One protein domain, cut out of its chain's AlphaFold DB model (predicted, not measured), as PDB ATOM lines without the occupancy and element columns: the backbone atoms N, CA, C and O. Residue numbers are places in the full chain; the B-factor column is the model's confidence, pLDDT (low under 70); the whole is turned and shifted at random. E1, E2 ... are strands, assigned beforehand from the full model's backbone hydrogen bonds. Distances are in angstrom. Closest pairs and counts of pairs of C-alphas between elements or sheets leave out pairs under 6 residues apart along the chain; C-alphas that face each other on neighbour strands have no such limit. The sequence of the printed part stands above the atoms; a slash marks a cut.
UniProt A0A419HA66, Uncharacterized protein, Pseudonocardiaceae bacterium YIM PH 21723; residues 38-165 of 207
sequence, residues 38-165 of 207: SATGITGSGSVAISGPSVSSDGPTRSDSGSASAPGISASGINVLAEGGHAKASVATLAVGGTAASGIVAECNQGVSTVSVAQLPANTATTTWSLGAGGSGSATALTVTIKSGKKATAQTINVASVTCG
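Overview. This is residues 38 to 165 of the 207 residues of an uncharacterized protein of Pseudonocardiaceae bacterium YIM PH 21723 (UniProt A0A419HA66). Two five-stranded antiparallel sheets lie face to face as a sandwich, their strands nearly aligned at 21 degrees, and both sheets fold across their strands into a wide V. The strands E1, E3, E4, E5, E9 and E10 bend there, and the short edge strands E2 and E8 are at opposite edges of one sheet. The 128 printed residues hold ten named strands, E1 to E10 in order along the chain, and no named helix; the class is all strand. One sheet has the order E2, E1, E10, E9, E8, the other E3, E4, E5, E6, E7. The whole is compact, with a radius of gyration of the C-alphas of 14.1 A, and elongated, spanning 46 by 25 by 25 A.

Arrangement. E1, residues 38 to 45, and E2, residues 54 to 57, form a hairpin, with N 39 and O 55 2.9 A apart, within hydrogen-bond range. The tight link after E2 leads to the other sheet, a meander, each strand the antiparallel neighbour of the one before: E3, residues 62 to 70; E4, 73 to 83; E5, 86 to 96; E6, 99 to 109; E7, 112 to 119. Within hydrogen-bond range there are N 64 and O 80 of E3 and E4, 2.9 A; N 81 and O 88 of E4 and E5, 2.8 A; N 89 and O 106 of E5 and E6, 2.8 A; and N 105 and O 116 of E6 and E7, 2.8 A. The short link after E7 returns to the first sheet, where E8, residues 127 to 131, E9, 138 to 146, and E10, 155 to 163, make a second meander. N 130 and O 143 of E8 and E9 are 2.8 A apart, and N 144 and O 157 of E9 and E10 2.8 A. E10 is also antiparallel to E1, at 174 degrees, with N 40 and O 161 2.8 A apart. Across the sandwich, the closest C-alphas of E5 and E10 are those of Ala 89 and Ala 160, 4.7 A. Those of E7 and E9 are Val 115 and Ala 141, 5.0 A. E3 and E10 are apart.

Along the chain. E1 begins at C-alpha 38, (8.899, 0.198, -17.853), and bends by 76 degrees at residue 41. E4 is 29.1 A long, E5 29.2 A and E6 31.1 A, from C-alpha 99 at (35.536, 4.504, -25.753). E10, 22.4 A long, ends at C-alpha 163, (8.796, 5.335, -18.378).

Size, cuts and confidence. The C-alphas of Pro 60 and Lys 150 are the farthest apart, 47.8 A. The printed part has no cut and no long link. Mean pLDDT of the printed part is 92.0; residues 149 to 152 are under 70.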
ATOM      1  N   SER A  38       7.963   1.014 -17.090       95.62
ATOM      2  CA  SER A  38       8.899   0.198 -17.853       95.62
ATOM      3  C   SER A  38      10.318   0.725 -17.720       95.62
ATOM      4  O   SER A  38      10.552   1.926 -17.575       95.62
ATOM      5  N   ALA A  39      11.272  -0.197 -17.754       97.06
ATOM      6  CA  ALA A  39      12.691   0.092 -17.687       97.06
ATOM      7  C   ALA A  39      13.426  -0.757 -18.721       97.06
ATOM      8  O   ALA A  39      13.177  -1.953 -18.859       97.06
ATOM      9  N   THR A  40      14.339  -0.132 -19.455       97.88
ATOM     10  CA  THR A  40      15.140  -0.763 -20.503       97.88
ATOM     11  C   THR A  40      16.599  -0.391 -20.308       97.88
ATOM     12  O   THR A  40      16.949   0.785 -20.230       97.88
ATOM     13  N   GLY A  41      17.465  -1.397 -20.230       96.50
ATOM     14  CA  GLY A  41      18.880  -1.193 -19.952       96.50
ATOM     15  C   GLY A  41      19.626  -0.600 -21.138       96.50
ATOM     16  O   GLY A  41      20.322   0.403 -21.004       96.50
ATOM     17  N   ILE A  42      19.467  -1.208 -22.311       97.00
ATOM     18  CA  ILE A  42      20.066  -0.728 -23.555       97.00
ATOM     19  C   ILE A  42      19.255  -1.208 -24.752       97.00
ATOM     20  O   ILE A  42      18.867  -2.373 -24.830       97.00
ATOM     21  N   THR A  43      19.048  -0.316 -25.708       96.81
ATOM     22  CA  THR A  43      18.490  -0.622 -27.022       96.81
ATOM     23  C   THR A  43      19.263   0.150 -28.071       96.81
ATOM     24  O   THR A  43      19.641   1.297 -27.860       96.81
ATOM     25  N   GLY A  44      19.526  -0.464 -29.215       93.06
ATOM     26  CA  GLY A  44      20.141   0.231 -30.331       93.06
ATOM     27  C   GLY A  44      19.538  -0.180 -31.655       93.06
ATOM     28  O   GLY A  44      19.212  -1.349 -31.869       93.06
ATOM     29  N   SER A  45      19.416   0.808 -32.533       88.38
ATOM     30  CA  SER A  45      18.785   0.719 -33.846       88.38
ATOM     31  C   SER A  45      19.771   1.156 -34.928       88.38
ATOM     32  O   SER A  45      20.654   1.976 -34.676       88.38
ATOM     33  N   GLY A  46      19.600   0.647 -36.150       86.25
ATOM     34  CA  GLY A  46      20.434   0.987 -37.306       86.25
ATOM     35  C   GLY A  46      21.127  -0.240 -37.890       86.25
ATOM     36  O   GLY A  46      20.532  -1.310 -37.971       86.25
ATOM     37  N   SER A  47      22.386  -0.090 -38.308       81.56
ATOM     38  CA  SER A  47      23.158  -1.164 -38.953       81.56
ATOM     39  C   SER A  47      23.483  -2.344 -38.035       81.56
ATOM     40  O   SER A  47      23.796  -3.425 -38.521       81.56
ATOM     41  N   VAL A  48      23.433  -2.137 -36.718       83.38
ATOM     42  CA  VAL A  48      23.650  -3.175 -35.711       83.38
ATOM     43  C   VAL A  48      22.599  -2.997 -34.618       83.38
ATOM     44  O   VAL A  48      22.600  -1.994 -33.900       83.38
ATOM     45  N   ALA A  49      21.689  -3.963 -34.508       89.19
ATOM     46  CA  ALA A  49      20.720  -4.002 -33.424       89.19
ATOM     47  C   ALA A  49      21.393  -4.518 -32.145       89.19
ATOM     48  O   ALA A  49      22.158  -5.482 -32.180       89.19
ATOM     49  N   ILE A  50      21.096  -3.877 -31.020       94.38
ATOM     50  CA  ILE A  50      21.469  -4.358 -29.689       94.38
ATOM     51  C   ILE A  50      20.252  -4.236 -28.782       94.38
ATOM     52  O   ILE A  50      19.480  -3.282 -28.871       94.38
ATOM     53  N   SER A  51      20.044  -5.223 -27.925       96.25
ATOM     54  CA  SER A  51      18.977  -5.212 -26.930       96.25
ATOM     55  C   SER A  51      19.508  -5.858 -25.664       96.25
ATOM     56  O   SER A  51      20.161  -6.899 -25.725       96.25
ATOM     57  N   GLY A  52      19.288  -5.198 -24.536       95.19
ATOM     58  CA  GLY A  52      19.578  -5.737 -23.217       95.19
ATOM     59  C   GLY A  52      18.307  -5.984 -22.407       95.19
ATOM     60  O   GLY A  52      17.206  -5.871 -22.948       95.19
ATOM     61  N   PRO A  53      18.473  -6.283 -21.108       96.50
ATOM     62  CA  PRO A  53      17.386  -6.444 -20.152       96.50
ATOM     63  C   PRO A  53      16.329  -5.344 -20.256       96.50
ATOM     64  O   PRO A  53      16.654  -4.150 -20.326       96.50
ATOM     65  N   SER A  54      15.065  -5.751 -20.230       96.44
ATOM     66  CA  SER A  54      13.920  -4.853 -20.180       96.44
ATOM     67  C   SER A  54      12.794  -5.470 -19.360       96.44
ATOM     68  O   SER A  54      12.572  -6.679 -19.369       96.44
ATOM     69  N   VAL A  55      12.083  -4.625 -18.621       96.38
ATOM     70  CA  VAL A  55      10.940  -5.024 -17.798       96.38
ATOM     71  C   VAL A  55       9.819  -4.010 -17.944       96.38
ATOM     72  O   VAL A  55      10.057  -2.819 -18.140       96.38
ATOM     73  N   SER A  56       8.590  -4.497 -17.821       93.38
ATOM     74  CA  SER A  56       7.384  -3.681 -17.731       93.38
ATOM     75  C   SER A  56       6.502  -4.237 -16.619       93.38
ATOM     76  O   SER A  56       6.425  -5.461 -16.450       93.38
ATOM     77  N   SER A  57       5.873  -3.361 -15.841       89.56
ATOM     78  CA  SER A  57       4.970  -3.745 -14.760       89.56
ATOM     79  C   SER A  57       3.915  -2.684 -14.489       89.56
ATOM     80  O   SER A  57       4.222  -1.500 -14.419       89.56
ATOM     81  N   ASP A  58       2.690  -3.132 -14.241       84.38
ATOM     82  CA  ASP A  58       1.550  -2.309 -13.826       84.38
ATOM     83  C   ASP A  58       1.305  -2.335 -12.308       84.38
ATOM     84  O   ASP A  58       0.334  -1.758 -11.822       84.38
ATOM     85  N   GLY A  59       2.143  -3.042 -11.540       80.75
ATOM     86  CA  GLY A  59       1.899  -3.250 -10.113       80.75
ATOM     87  C   GLY A  59       3.096  -3.834  -9.366       80.75
ATOM     88  O   GLY A  59       3.864  -3.062  -8.791       80.75
ATOM     89  N   PRO A  60       3.266  -5.170  -9.336       84.06
ATOM     90  CA  PRO A  60       4.327  -5.811  -8.564       84.06
ATOM     91  C   PRO A  60       5.713  -5.452  -9.097       84.06
ATOM     92  O   PRO A  60       5.900  -5.286 -10.303       84.06
ATOM     93  N   THR A  61       6.711  -5.410  -8.220       90.81
ATOM     94  CA  THR A  61       8.094  -5.183  -8.639       90.81
ATOM     95  C   THR A  61       8.564  -6.298  -9.578       90.81
ATOM     96  O   THR A  61       8.542  -7.482  -9.241       90.81
ATOM     97  N   ARG A  62       9.001  -5.905 -10.773       93.00
ATOM     98  CA  ARG A  62       9.696  -6.732 -11.761       93.00
ATOM     99  C   ARG A  62      11.119  -6.209 -11.873       93.00
ATOM    100  O   ARG A  62      11.317  -5.001 -11.937       93.00
ATOM    101  N   SER A  63      12.094  -7.100 -11.940       95.81
ATOM    102  CA  SER A  63      13.485  -6.723 -12.174       95.81
ATOM    103  C   SER A  63      14.165  -7.716 -13.097       95.81
ATOM    104  O   SER A  63      13.837  -8.902 -13.066       95.81
ATOM    105  N   ASP A  64      15.129  -7.232 -13.868       96.50
ATOM    106  CA  ASP A  64      15.988  -8.050 -14.717       96.50
ATOM    107  C   ASP A  64      17.406  -7.464 -14.738       96.50
ATOM    108  O   ASP A  64      17.609  -6.270 -14.494       96.50
ATOM    109  N   SER A  65      18.408  -8.299 -14.993       96.00
ATOM    110  CA  SER A  65      19.806  -7.870 -14.978       96.00
ATOM    111  C   SER A  65      20.665  -8.675 -15.940       96.00
ATOM    112  O   SER A  65      20.361  -9.821 -16.261       96.00
ATOM    113  N   GLY A  66      21.765  -8.080 -16.396       96.06
ATOM    114  CA  GLY A  66      22.702  -8.776 -17.264       96.06
ATOM    115  C   GLY A  66      23.655  -7.856 -18.009       96.06
ATOM    116  O   GLY A  66      24.139  -6.841 -17.500       96.06
ATOM    117  N   SER A  67      23.939  -8.246 -19.243       95.62
ATOM    118  CA  SER A  67      24.849  -7.568 -20.158       95.62
ATOM    119  C   SER A  67      24.317  -7.689 -21.577       95.62
ATOM    120  O   SER A  67      23.600  -8.636 -21.895       95.62
ATOM    121  N   ALA A  68      24.703  -6.761 -22.443       96.25
ATOM    122  CA  ALA A  68      24.390  -6.821 -23.863       96.25
ATOM    123  C   ALA A  68      25.652  -6.550 -24.673       96.25
ATOM    124  O   ALA A  68      26.531  -5.793 -24.258       96.25
ATOM    125  N   SER A  69      25.770  -7.168 -25.840       95.50
ATOM    126  CA  SER A  69      26.931  -6.977 -26.703       95.50
ATOM    127  C   SER A  69      26.530  -7.074 -28.162       95.50
ATOM    128  O   SER A  69      25.651  -7.850 -28.532       95.50
ATOM    129  N   ALA A  70      27.193  -6.275 -28.982       93.38
ATOM    130  CA  ALA A  70      27.084  -6.291 -30.428       93.38
ATOM    131  C   ALA A  70      28.447  -5.895 -31.029       93.38
ATOM    132  O   ALA A  70      29.329  -5.438 -30.298       93.38
ATOM    133  N   PRO A  71      28.678  -6.057 -32.342       91.88
ATOM    134  CA  PRO A  71      29.933  -5.638 -32.961       91.88
ATOM    135  C   PRO A  71      30.309  -4.189 -32.610       91.88
ATOM    136  O   PRO A  71      29.595  -3.249 -32.948       91.88
ATOM    137  N   GLY A  72      31.433  -4.018 -31.905       90.38
ATOM    138  CA  GLY A  72      31.941  -2.711 -31.476       90.38
ATOM    139  C   GLY A  72      31.206  -2.059 -30.299       90.38
ATOM    140  O   GLY A  72      31.535  -0.919 -29.971       90.38
ATOM    141  N   ILE A  73      30.245  -2.746 -29.667       94.12
ATOM    142  CA  ILE A  73      29.433  -2.236 -28.553       94.12
ATOM    143  C   ILE A  73      29.360  -3.285 -27.439       94.12
ATOM    144  O   ILE A  73      29.011  -4.437 -27.681       94.12
ATOM    145  N   SER A  74      29.623  -2.887 -26.198       96.38
ATOM    146  CA  SER A  74      29.431  -3.747 -25.027       96.38
ATOM    147  C   SER A  74      28.839  -2.958 -23.870       96.38
ATOM    148  O   SER A  74      29.324  -1.880 -23.543       96.38
ATOM    149  N   ALA A  75      27.798  -3.497 -23.247       96.69
ATOM    150  CA  ALA A  75      27.158  -2.948 -22.064       96.69
ATOM    151  C   ALA A  75      27.156  -3.995 -20.950       96.69
ATOM    152  O   ALA A  75      26.772  -5.145 -21.167       96.69
ATOM    153  N   SER A  76      27.587  -3.602 -19.755       97.25
ATOM    154  CA  SER A  76      27.748  -4.494 -18.603       97.25
ATOM    155  C   SER A  76      27.199  -3.865 -17.329       97.25
ATOM    156  O   SER A  76      27.121  -2.639 -17.211       97.25
ATOM    157  N   GLY A  77      26.825  -4.723 -16.375       96.56
ATOM    158  CA  GLY A  77      26.192  -4.301 -15.126       96.56
ATOM    159  C   GLY A  77      24.853  -3.619 -15.382       96.56
ATOM    160  O   GLY A  77      24.598  -2.547 -14.839       96.56
ATOM    161  N   ILE A  78      24.050  -4.198 -16.279       97.69
ATOM    162  CA  ILE A  78      22.702  -3.722 -16.564       97.69
ATOM    163  C   ILE A  78      21.787  -4.227 -15.454       97.69
ATOM    164  O   ILE A  78      21.753  -5.427 -15.189       97.69
ATOM    165  N   ASN A  79      21.029  -3.326 -14.844       97.50
ATOM    166  CA  ASN A  79      19.973  -3.664 -13.903       97.50
ATOM    167  C   ASN A  79      18.759  -2.778 -14.179       97.50
ATOM    168  O   ASN A  79      18.883  -1.548 -14.212       97.50
ATOM    169  N   VAL A  80      17.611  -3.408 -14.396       97.31
ATOM    170  CA  VAL A  80      16.336  -2.749 -14.674       97.31
ATOM    171  C   VAL A  80      15.291  -3.196 -13.665       97.31
ATOM    172  O   VAL A  80      15.263  -4.352 -13.249       97.31
ATOM    173  N   LEU A  81      14.428  -2.270 -13.273       96.50
ATOM    174  CA  LEU A  81      13.353  -2.486 -12.320       96.50
ATOM    175  C   LEU A  81      12.128  -1.677 -12.745       96.50
ATOM    176  O   LEU A  81      12.259  -0.524 -13.149       96.50
ATOM    177  N   ALA A  82      10.947  -2.274 -12.635       94.38
ATOM    178  CA  ALA A  82       9.671  -1.603 -12.847       94.38
ATOM    179  C   ALA A  82       8.635  -2.091 -11.830       94.38
ATOM    180  O   ALA A  82       8.474  -3.291 -11.611       94.38
ATOM    181  N   GLU A  83       7.907  -1.157 -11.240       91.00
ATOM    182  CA  GLU A  83       6.784  -1.370 -10.327       91.00
ATOM    183  C   GLU A  83       5.745  -0.257 -10.531       91.00
ATOM    184  O   GLU A  83       6.008   0.709 -11.248       91.00
ATOM    185  N   GLY A  84       4.558  -0.366  -9.932       86.88
ATOM    186  CA  GLY A  84       3.520   0.661 -10.093       86.88
ATOM    187  C   GLY A  84       4.053   2.062  -9.758       86.88
ATOM    188  O   GLY A  84       4.471   2.301  -8.630       86.88
ATOM    189  N   GLY A  85       4.085   2.959 -10.749       87.88
ATOM    190  CA  GLY A  85       4.569   4.339 -10.591       87.88
ATOM    191  C   GLY A  85       6.083   4.544 -10.489       87.88
ATOM    192  O   GLY A  85       6.534   5.689 -10.480       87.88
ATOM    193  N   HIS A  86       6.886   3.478 -10.452       92.06
ATOM    194  CA  HIS A  86       8.340   3.585 -10.354       92.06
ATOM    195  C   HIS A  86       9.068   2.693 -11.369       92.06
ATOM    196  O   HIS A  86       8.748   1.521 -11.563       92.06
ATOM    197  N   ALA A  87      10.070   3.256 -12.039       95.62
ATOM    198  CA  ALA A  87      10.957   2.534 -12.943       95.62
ATOM    199  C   ALA A  87      12.393   3.001 -12.760       95.62
ATOM    200  O   ALA A  87      12.666   4.192 -12.645       95.62
ATOM    201  N   LYS A  88      13.332   2.064 -12.816       96.38
ATOM    202  CA  LYS A  88      14.756   2.352 -12.721       96.38
ATOM    203  C   LYS A  88      15.524   1.518 -13.727       96.38
ATOM    204  O   LYS A  88      15.326   0.312 -13.821       96.38
ATOM    205  N   ALA A  89      16.445   2.147 -14.440       98.00
ATOM    206  CA  ALA A  89      17.399   1.474 -15.299       98.00
ATOM    207  C   ALA A  89      18.803   1.971 -14.965       98.00
ATOM    208  O   ALA A  89      19.038   3.168 -14.809       98.00
ATOM    209  N   SER A  90      19.750   1.049 -14.850       97.50
ATOM    210  CA  SER A  90      21.148   1.368 -14.583       97.50
ATOM    211  C   SER A  90      22.066   0.504 -15.426       97.50
ATOM    212  O   SER A  90      21.779  -0.668 -15.667       97.50
ATOM    213  N   VAL A  91      23.158   1.102 -15.891       97.94
ATOM    214  CA  VAL A  91      24.210   0.445 -16.662       97.94
ATOM    215  C   VAL A  91      25.549   0.883 -16.090       97.94
ATOM    216  O   VAL A  91      25.906   2.066 -16.128       97.94
ATOM    217  N   ALA A  92      26.301  -0.074 -15.550       97.12
ATOM    218  CA  ALA A  92      27.596   0.206 -14.942       97.12
ATOM    219  C   ALA A  92      28.604   0.720 -15.977       97.12
ATOM    220  O   ALA A  92      29.321   1.688 -15.719       97.12
ATOM    221  N   THR A  93      28.661   0.095 -17.156       96.69
ATOM    222  CA  THR A  93      29.597   0.482 -18.219       96.69
ATOM    223  C   THR A  93      29.003   0.237 -19.597       96.69
ATOM    224  O   THR A  93      28.438  -0.824 -19.854       96.69
ATOM    225  N   LEU A  94      29.192   1.206 -20.491       97.25
ATOM    226  CA  LEU A  94      28.932   1.097 -21.920       97.25
ATOM    227  C   LEU A  94      30.207   1.440 -22.687       97.25
ATOM    228  O   LEU A  94      30.692   2.562 -22.592       97.25
ATOM    229  N   ALA A  95      30.704   0.508 -23.490       96.12
ATOM    230  CA  ALA A  95      31.815   0.703 -24.406       96.12
ATOM    231  C   ALA A  95      31.317   0.731 -25.856       96.12
ATOM    232  O   ALA A  95      30.578  -0.158 -26.279       96.12
ATOM    233  N   VAL A  96      31.758   1.728 -26.624       93.94
ATOM    234  CA  VAL A  96      31.485   1.892 -28.057       93.94
ATOM    235  C   VAL A  96      32.793   2.243 -28.759       93.94
ATOM    236  O   VAL A  96      33.403   3.272 -28.468       93.94
ATOM    237  N   GLY A  97      33.250   1.386 -29.676       89.38
ATOM    238  CA  GLY A  97      34.456   1.639 -30.477       89.38
ATOM    239  C   GLY A  97      35.716   1.910 -29.641       89.38
ATOM    240  O   GLY A  97      36.518   2.763 -30.007       89.38
ATOM    241  N   GLY A  98      35.859   1.244 -28.490       87.75
ATOM    242  CA  GLY A  98      36.997   1.421 -27.575       87.75
ATOM    243  C   GLY A  98      36.891   2.613 -26.616       87.75
ATOM    244  O   GLY A  98      37.776   2.800 -25.788       87.75
ATOM    245  N   THR A  99      35.814   3.399 -26.683       94.12
ATOM    246  CA  THR A  99      35.536   4.504 -25.753       94.12
ATOM    247  C   THR A  99      34.412   4.109 -24.800       94.12
ATOM    248  O   THR A  99      33.448   3.489 -25.246       94.12
ATOM    249  N   ALA A 100      34.503   4.454 -23.512       94.88
ATOM    250  CA  ALA A 100      33.532   4.018 -22.509       94.88
ATOM    251  C   ALA A 100      32.878   5.166 -21.724       94.88
ATOM    252  O   ALA A 100      33.541   6.127 -21.333       94.88
ATOM    253  N   ALA A 101      31.583   5.007 -21.457       95.25
ATOM    254  CA  ALA A 101      30.814   5.753 -20.469       95.25
ATOM    255  C   ALA A 101      30.472   4.833 -19.285       95.25
ATOM    256  O   ALA A 101      30.360   3.614 -19.451       95.25
ATOM    257  N   SER A 102      30.292   5.397 -18.092       96.38
ATOM    258  CA  SER A 102      30.028   4.604 -16.884       96.38
ATOM    259  C   SER A 102      29.087   5.290 -15.904       96.38
ATOM    260  O   SER A 102      28.953   6.516 -15.905       96.38
ATOM    261  N   GLY A 103      28.468   4.482 -15.039       94.62
ATOM    262  CA  GLY A 103      27.550   4.946 -13.997       94.62
ATOM    263  C   GLY A 103      26.322   5.638 -14.581       94.62
ATOM    264  O   GLY A 103      26.012   6.757 -14.187       94.62
ATOM    265  N   ILE A 104      25.689   5.003 -15.568       97.62
ATOM    266  CA  ILE A 104      24.539   5.538 -16.299       97.62
ATOM    267  C   ILE A 104      23.277   5.082 -15.572       97.62
ATOM    268  O   ILE A 104      23.065   3.879 -15.420       97.62
ATOM    269  N   VAL A 105      22.445   6.016 -15.121       97.69
ATOM    270  CA  VAL A 105      21.225   5.717 -14.363       97.69
ATOM    271  C   VAL A 105      20.092   6.618 -14.831       97.69
ATOM    272  O   VAL A 105      20.262   7.835 -14.925       97.69
ATOM    273  N   ALA A 106      18.930   6.022 -15.072       97.06
ATOM    274  CA  ALA A 106      17.662   6.724 -15.165       97.06
ATOM    275  C   ALA A 106      16.697   6.156 -14.128       97.06
ATOM    276  O   ALA A 106      16.603   4.940 -13.948       97.06
ATOM    277  N   GLU A 107      15.969   7.040 -13.469       95.88
ATOM    278  CA  GLU A 107      14.948   6.686 -12.494       95.88
ATOM    279  C   GLU A 107      13.708   7.519 -12.778       95.88
ATOM    280  O   GLU A 107      13.819   8.688 -13.127       95.88
ATOM    281  N   CYS A 108      12.534   6.921 -12.675       94.00
ATOM    282  CA  CYS A 108      11.245   7.565 -12.825       94.00
ATOM    283  C   CYS A 108      10.413   7.206 -11.605       94.00
ATOM    284  O   CYS A 108      10.296   6.029 -11.273       94.00
ATOM    285  N   ASN A 109       9.863   8.214 -10.943       92.50
ATOM    286  CA  ASN A 109       9.087   8.066  -9.724       92.50
ATOM    287  C   ASN A 109       7.861   8.984  -9.807       92.50
ATOM    288  O   ASN A 109       8.006  10.194  -9.992       92.50
ATOM    289  N   GLN A 110       6.660   8.410  -9.741       89.50
ATOM    290  CA  GLN A 110       5.376   9.112  -9.843       89.50
ATOM    291  C   GLN A 110       5.290  10.081 -11.037       89.50
ATOM    292  O   GLN A 110       4.811  11.212 -10.925       89.50
ATOM    293  N   GLY A 111       5.771   9.648 -12.202       87.44
ATOM    294  CA  GLY A 111       5.762  10.443 -13.431       87.44
ATOM    295  C   GLY A 111       6.841  11.528 -13.508       87.44
ATOM    296  O   GLY A 111       6.793  12.355 -14.417       87.44
ATOM    297  N   VAL A 112       7.817  11.537 -12.596       90.69
ATOM    298  CA  VAL A 112       8.970  12.445 -12.642       90.69
ATOM    299  C   VAL A 112      10.251  11.637 -12.763       90.69
ATOM    300  O   VAL A 112      10.588  10.840 -11.890       90.69
ATOM    301  N   SER A 113      10.984  11.857 -13.850       93.81
ATOM    302  CA  SER A 113      12.261  11.193 -14.095       93.81
ATOM    303  C   SER A 113      13.474  12.019 -13.687       93.81
ATOM    304  O   SER A 113      13.481  13.247 -13.763       93.81
ATOM    305  N   THR A 114      14.540  11.328 -13.310       94.88
ATOM    306  CA  THR A 114      15.884  11.860 -13.108       94.88
ATOM    307  C   THR A 114      16.877  11.006 -13.883       94.88
ATOM    308  O   THR A 114      16.656   9.817 -14.126       94.88
ATOM    309  N   VAL A 115      17.973  11.624 -14.313       94.94
ATOM    310  CA  VAL A 115      19.037  10.948 -15.053       94.94
ATOM    311  C   VAL A 115      20.388  11.371 -14.507       94.94
ATOM    312  O   VAL A 115      20.571  12.514 -14.087       94.94
ATOM    313  N   SER A 116      21.341  10.450 -14.514       96.06
ATOM    314  CA  SER A 116      22.719  10.723 -14.119       96.06
ATOM    315  C   SER A 116      23.686   9.840 -14.897       96.06
ATOM    316  O   SER A 116      23.376   8.700 -15.248       96.06
ATOM    317  N   VAL A 117      24.861  10.391 -15.193       95.69
ATOM    318  CA  VAL A 117      25.976   9.669 -15.810       95.69
ATOM    319  C   VAL A 117      27.244  10.089 -15.086       95.69
ATOM    320  O   VAL A 117      27.569  11.274 -15.053       95.69
ATOM    321  N   ALA A 118      27.953   9.128 -14.495       95.56
ATOM    322  CA  ALA A 118      29.158   9.411 -13.719       95.56
ATOM    323  C   ALA A 118      30.339   9.831 -14.605       95.56
ATOM    324  O   ALA A 118      31.073  10.754 -14.261       95.56
ATOM    325  N   GLN A 119      30.519   9.164 -15.747       94.31
ATOM    326  CA  GLN A 119      31.577   9.496 -16.696       94.31
ATOM    327  C   GLN A 119      31.053   9.446 -18.123       94.31
ATOM    328  O   GLN A 119      30.539   8.417 -18.569       94.31
ATOM    329  N   LEU A 120      31.240  10.554 -18.841       94.94
ATOM    330  CA  LEU A 120      30.891  10.687 -20.246       94.94
ATOM    331  C   LEU A 120      32.148  11.021 -21.063       94.94
ATOM    332  O   LEU A 120      32.855  11.973 -20.726       94.94
ATOM    333  N   PRO A 121      32.457  10.255 -22.118       93.50
ATOM    334  CA  PRO A 121      33.595  10.542 -22.978       93.50
ATOM    335  C   PRO A 121      33.333  11.738 -23.902       93.50
ATOM    336  O   PRO A 121      32.194  12.145 -24.133       93.50
ATOM    337  N   ALA A 122      34.408  12.279 -24.476       93.38
ATOM    338  CA  ALA A 122      34.315  13.357 -25.451       93.38
ATOM    339  C   ALA A 122      33.711  12.880 -26.784       93.38
ATOM    340  O   ALA A 122      33.921  11.749 -27.231       93.38
ATOM    341  N   ASN A 123      33.002  13.790 -27.450       93.56
ATOM    342  CA  ASN A 123      32.497  13.563 -28.798       93.56
ATOM    343  C   ASN A 123      33.641  13.469 -29.810       93.56
ATOM    344  O   ASN A 123      34.636  14.187 -29.723       93.56
ATOM    345  N   THR A 124      33.457  12.622 -30.815       91.06
ATOM    346  CA  THR A 124      34.375  12.472 -31.946       91.06
ATOM    347  C   THR A 124      33.654  12.793 -33.253       91.06
ATOM    348  O   THR A 124      32.450  13.053 -33.282       91.06
ATOM    349  N   ALA A 125      34.379  12.758 -34.374       87.94
ATOM    350  CA  ALA A 125      33.774  12.937 -35.695       87.94
ATOM    351  C   ALA A 125      32.706  11.869 -36.011       87.94
ATOM    352  O   ALA A 125      31.752  12.147 -36.743       87.94
ATOM    353  N   THR A 126      32.860  10.664 -35.452       88.75
ATOM    354  CA  THR A 126      32.013   9.498 -35.731       88.75
ATOM    355  C   THR A 126      31.058   9.152 -34.599       88.75
ATOM    356  O   THR A 126      30.076   8.473 -34.863       88.75
ATOM    357  N   THR A 127      31.297   9.610 -33.370       92.38
ATOM    358  CA  THR A 127      30.492   9.224 -32.205       92.38
ATOM    359  C   THR A 127      30.088  10.449 -31.401       92.38
ATOM    360  O   THR A 127      30.932  11.240 -30.978       92.38
ATOM    361  N   THR A 128      28.789  10.594 -31.170       94.75
ATOM    362  CA  THR A 128      28.211  11.636 -30.322       94.75
ATOM    363  C   THR A 128      27.557  10.994 -29.109       94.75
ATOM    364  O   THR A 128      26.734  10.097 -29.262       94.75
ATOM    365  N   TRP A 129      27.920  11.466 -27.924       95.50
ATOM    366  CA  TRP A 129      27.379  11.073 -26.634       95.50
ATOM    367  C   TRP A 129      26.520  12.222 -26.108       95.50
ATOM    368  O   TRP A 129      27.014  13.334 -25.916       95.50
ATOM    369  N   SER A 130      25.236  11.958 -25.893       95.25
ATOM    370  CA  SER A 130      24.263  12.956 -25.456       95.25
ATOM    371  C   SER A 130      23.619  12.514 -24.153       95.25
ATOM    372  O   SER A 130      22.916  11.503 -24.115       95.25
ATOM    373  N   LEU A 131      23.845  13.285 -23.089       95.31
ATOM    374  CA  LEU A 131      23.114  13.125 -21.839       95.31
ATOM    375  C   LEU A 131      21.646  13.494 -22.077       95.31
ATOM    376  O   LEU A 131      21.358  14.532 -22.680       95.31
ATOM    377  N   GLY A 132      20.728  12.647 -21.627       92.12
ATOM    378  CA  GLY A 132      19.313  12.983 -21.653       92.12
ATOM    379  C   GLY A 132      18.929  13.978 -20.565       92.12
ATOM    380  O   GLY A 132      19.753  14.446 -19.780       92.12
ATOM    381  N   ALA A 133      17.637  14.279 -20.505       85.62
ATOM    382  CA  ALA A 133      17.052  15.128 -19.480       85.62
ATOM    383  C   ALA A 133      15.954  14.364 -18.733       85.62
ATOM    384  O   ALA A 133      15.213  13.583 -19.331       85.62
ATOM    385  N   GLY A 134      15.875  14.598 -17.423       88.38
ATOM    386  CA  GLY A 134      14.742  14.194 -16.598       88.38
ATOM    387  C   GLY A 134      13.635  15.253 -16.589       88.38
ATOM    388  O   GLY A 134      13.683  16.233 -17.332       88.38
ATOM    389  N   GLY A 135      12.656  15.078 -15.703       82.94
ATOM    390  CA  GLY A 135      11.573  16.034 -15.451       82.94
ATOM    391  C   GLY A 135      10.237  15.679 -16.104       82.94
ATOM    392  O   GLY A 135       9.277  16.428 -15.958       82.94
ATOM    393  N   SER A 136      10.154  14.540 -16.796       88.44
ATOM    394  CA  SER A 136       8.900  14.023 -17.363       88.44
ATOM    395  C   SER A 136       8.663  12.561 -16.973       88.44
ATOM    396  O   SER A 136       9.560  11.923 -16.423       88.44
ATOM    397  N   GLY A 137       7.497  11.995 -17.299       87.69
ATOM    398  CA  GLY A 137       7.183  10.580 -17.045       87.69
ATOM    399  C   GLY A 137       7.991   9.594 -17.890       87.69
ATOM    400  O   GLY A 137       7.738   8.396 -17.865       87.69
ATOM    401  N   SER A 138       8.943  10.072 -18.692       92.44
ATOM    402  CA  SER A 138       9.889   9.239 -19.424       92.44
ATOM    403  C   SER A 138      11.251   9.910 -19.524       92.44
ATOM    404  O   SER A 138      11.351  11.131 -19.640       92.44
ATOM    405  N   ALA A 139      12.309   9.110 -19.515       94.44
ATOM    406  CA  ALA A 139      13.659   9.592 -19.764       94.44
ATOM    407  C   ALA A 139      14.534   8.499 -20.368       94.44
ATOM    408  O   ALA A 139      14.283   7.307 -20.217       94.44
ATOM    409  N   THR A 140      15.595   8.924 -21.041       97.19
ATOM    410  CA  THR A 140      16.729   8.078 -21.417       97.19
ATOM    411  C   THR A 140      17.968   8.755 -20.868       97.19
ATOM    412  O   THR A 140      18.177   9.925 -21.171       97.19
ATOM    413  N   ALA A 141      18.766   8.074 -20.048       95.50
ATOM    414  CA  ALA A 141      19.923   8.716 -19.423       95.50
ATOM    415  C   ALA A 141      20.986   9.106 -20.449       95.50
ATOM    416  O   ALA A 141      21.568  10.185 -20.356       95.50
ATOM    417  N   LEU A 142      21.238   8.238 -21.427       97.00
ATOM    418  CA  LEU A 142      22.286   8.444 -22.414       97.00
ATOM    419  C   LEU A 142      21.840   7.968 -23.798       97.00
ATOM    420  O   LEU A 142      21.389   6.834 -23.961       97.00
ATOM    421  N   THR A 143      22.044   8.821 -24.797       96.88
ATOM    422  CA  THR A 143      21.922   8.474 -26.213       96.88
ATOM    423  C   THR A 143      23.291   8.561 -26.880       96.88
ATOM    424  O   THR A 143      23.981   9.574 -26.772       96.88
ATOM    425  N   VAL A 144      23.683   7.507 -27.595       95.62
ATOM    426  CA  VAL A 144      24.914   7.461 -28.387       95.62
ATOM    427  C   VAL A 144      24.556   7.361 -29.859       95.62
ATOM    428  O   VAL A 144      23.885   6.419 -30.275       95.62
ATOM    429  N   THR A 145      25.037   8.308 -30.654       93.94
ATOM    430  CA  THR A 145      24.856   8.311 -32.106       93.94
ATOM    431  C   THR A 145      26.184   8.026 -32.783       93.94
ATOM    432  O   THR A 145      27.138   8.792 -32.636       93.94
ATOM    433  N   ILE A 146      26.242   6.948 -33.557       91.56
ATOM    434  CA  ILE A 146      27.413   6.547 -34.333       91.56
ATOM    435  C   ILE A 146      27.125   6.836 -35.805       91.56
ATOM    436  O   ILE A 146      26.235   6.251 -36.426       91.56
ATOM    437  N   LYS A 147      27.894   7.756 -36.377       87.44
ATOM    438  CA  LYS A 147      27.896   8.044 -37.806       87.44
ATOM    439  C   LYS A 147      28.771   7.009 -38.493       87.44
ATOM    440  O   LYS A 147      29.991   7.009 -38.330       87.44
ATOM    441  N   SER A 148      28.151   6.151 -39.286       70.94
ATOM    442  CA  SER A 148      28.886   5.347 -40.253       70.94
ATOM    443  C   SER A 148      29.132   6.200 -41.513       70.94
ATOM    444  O   SER A 148      28.411   7.170 -41.746       70.94
ATOM    445  N   GLY A 149      30.217   5.943 -42.258       65.44
ATOM    446  CA  GLY A 149      30.747   6.827 -43.315       65.44
ATOM    447  C   GLY A 149      29.759   7.175 -44.447       65.44
ATOM    448  O   GLY A 149      28.609   6.770 -44.411       65.44
ATOM    449  N   LYS A 150      30.223   7.904 -45.481       55.25
ATOM    450  CA  LYS A 150      29.464   8.696 -46.497       55.25
ATOM    451  C   LYS A 150      28.146   8.138 -47.105       55.25
ATOM    452  O   LYS A 150      27.505   8.882 -47.841       55.25
ATOM    453  N   LYS A 151      27.726   6.893 -46.851       56.16
ATOM    454  CA  LYS A 151      26.446   6.296 -47.285       56.16
ATOM    455  C   LYS A 151      25.754   5.368 -46.266       56.16
ATOM    456  O   LYS A 151      24.829   4.663 -46.651       56.16
ATOM    457  N   ALA A 152      26.188   5.315 -45.010       60.44
ATOM    458  CA  ALA A 152      25.662   4.350 -44.047       60.44
ATOM    459  C   ALA A 152      24.689   4.987 -43.042       60.44
ATOM    460  O   ALA A 152      24.874   6.122 -42.602       60.44
ATOM    461  N   THR A 153      23.639   4.240 -42.696       73.62
ATOM    462  CA  THR A 153      22.618   4.631 -41.716       73.62
ATOM    463  C   THR A 153      23.270   4.890 -40.360       73.62
ATOM    464  O   THR A 153      24.049   4.064 -39.885       73.62
ATOM    465  N   ALA A 154      22.960   6.031 -39.740       85.25
ATOM    466  CA  ALA A 154      23.408   6.317 -38.383       85.25
ATOM    467  C   ALA A 154      22.864   5.253 -37.419       85.25
ATOM    468  O   ALA A 154      21.708   4.840 -37.526       85.25
ATOM    469  N   GLN A 155      23.706   4.808 -36.493       90.75
ATOM    470  CA  GLN A 155      23.293   3.920 -35.420       90.75
ATOM    471  C   GLN A 155      22.993   4.759 -34.183       90.75
ATOM    472  O   GLN A 155      23.815   5.587 -33.792       90.75
ATOM    473  N   THR A 156      21.840   4.530 -33.567       94.06
ATOM    474  CA  THR A 156      21.439   5.211 -32.332       94.06
ATOM    475  C   THR A 156      21.299   4.177 -31.232       94.06
ATOM    476  O   THR A 156      20.634   3.164 -31.434       94.06
ATOM    477  N   ILE A 157      21.917   4.433 -30.085       95.31
ATOM    478  CA  ILE A 157      21.883   3.577 -28.902       95.31
ATOM    479  C   ILE A 157      21.287   4.388 -27.759       95.31
ATOM    480  O   ILE A 157      21.837   5.422 -27.392       95.31
ATOM    481  N   ASN A 158      20.196   3.906 -27.182       97.00
ATOM    482  CA  ASN A 158      19.578   4.445 -25.985       97.00
ATOM    483  C   ASN A 158      19.948   3.568 -24.793       97.00
ATOM    484  O   ASN A 158      19.922   2.339 -24.875       97.00
ATOM    485  N   VAL A 159      20.319   4.205 -23.691       97.38
ATOM    486  CA  VAL A 159      20.900   3.539 -22.528       97.38
ATOM    487  C   VAL A 159      20.210   4.058 -21.281       97.38
ATOM    488  O   VAL A 159      20.099   5.272 -21.091       97.38
ATOM    489  N   ALA A 160      19.772   3.120 -20.446       96.94
ATOM    490  CA  ALA A 160      18.924   3.353 -19.292       96.94
ATOM    491  C   ALA A 160      17.712   4.229 -19.649       96.94
ATOM    492  O   ALA A 160      17.669   5.423 -19.355       96.94
ATOM    493  N   SER A 161      16.732   3.625 -20.314       96.75
ATOM    494  CA  SER A 161      15.448   4.257 -20.611       96.75
ATOM    495  C   SER A 161      14.404   3.827 -19.589       96.75
ATOM    496  O   SER A 161      14.324   2.650 -19.240       96.75
ATOM    497  N   VAL A 162      13.596   4.771 -19.124       96.44
ATOM    498  CA  VAL A 162      12.514   4.545 -18.163       96.44
ATOM    499  C   VAL A 162      11.260   5.287 -18.597       96.44
ATOM    500  O   VAL A 162      11.341   6.390 -19.142       96.44
ATOM    501  N   THR A 163      10.112   4.703 -18.287       94.69
ATOM    502  CA  THR A 163       8.796   5.335 -18.378       94.69
ATOM    503  C   THR A 163       8.004   4.948 -17.138       94.69
ATOM    504  O   THR A 163       8.026   3.784 -16.747       94.69
ATOM    505  N   CYS A 164       7.320   5.895 -16.507       90.25
ATOM    506  CA  CYS A 164       6.410   5.630 -15.398       90.25
ATOM    507  C   CYS A 164       5.256   6.641 -15.391       90.25
ATOM    508  O   CYS A 164       5.431   7.810 -15.745       90.25
ATOM    509  N   GLY A 165       4.069   6.184 -14.994       83.38
ATOM    510  CA  GLY A 165       2.920   7.049 -14.721       83.38
ATOM    511  C   GLY A 165       2.896   7.558 -13.277       83.38
ATOM    512  O   GLY A 165       3.817   7.327 -12.499       83.38
TER     513      GLY A 165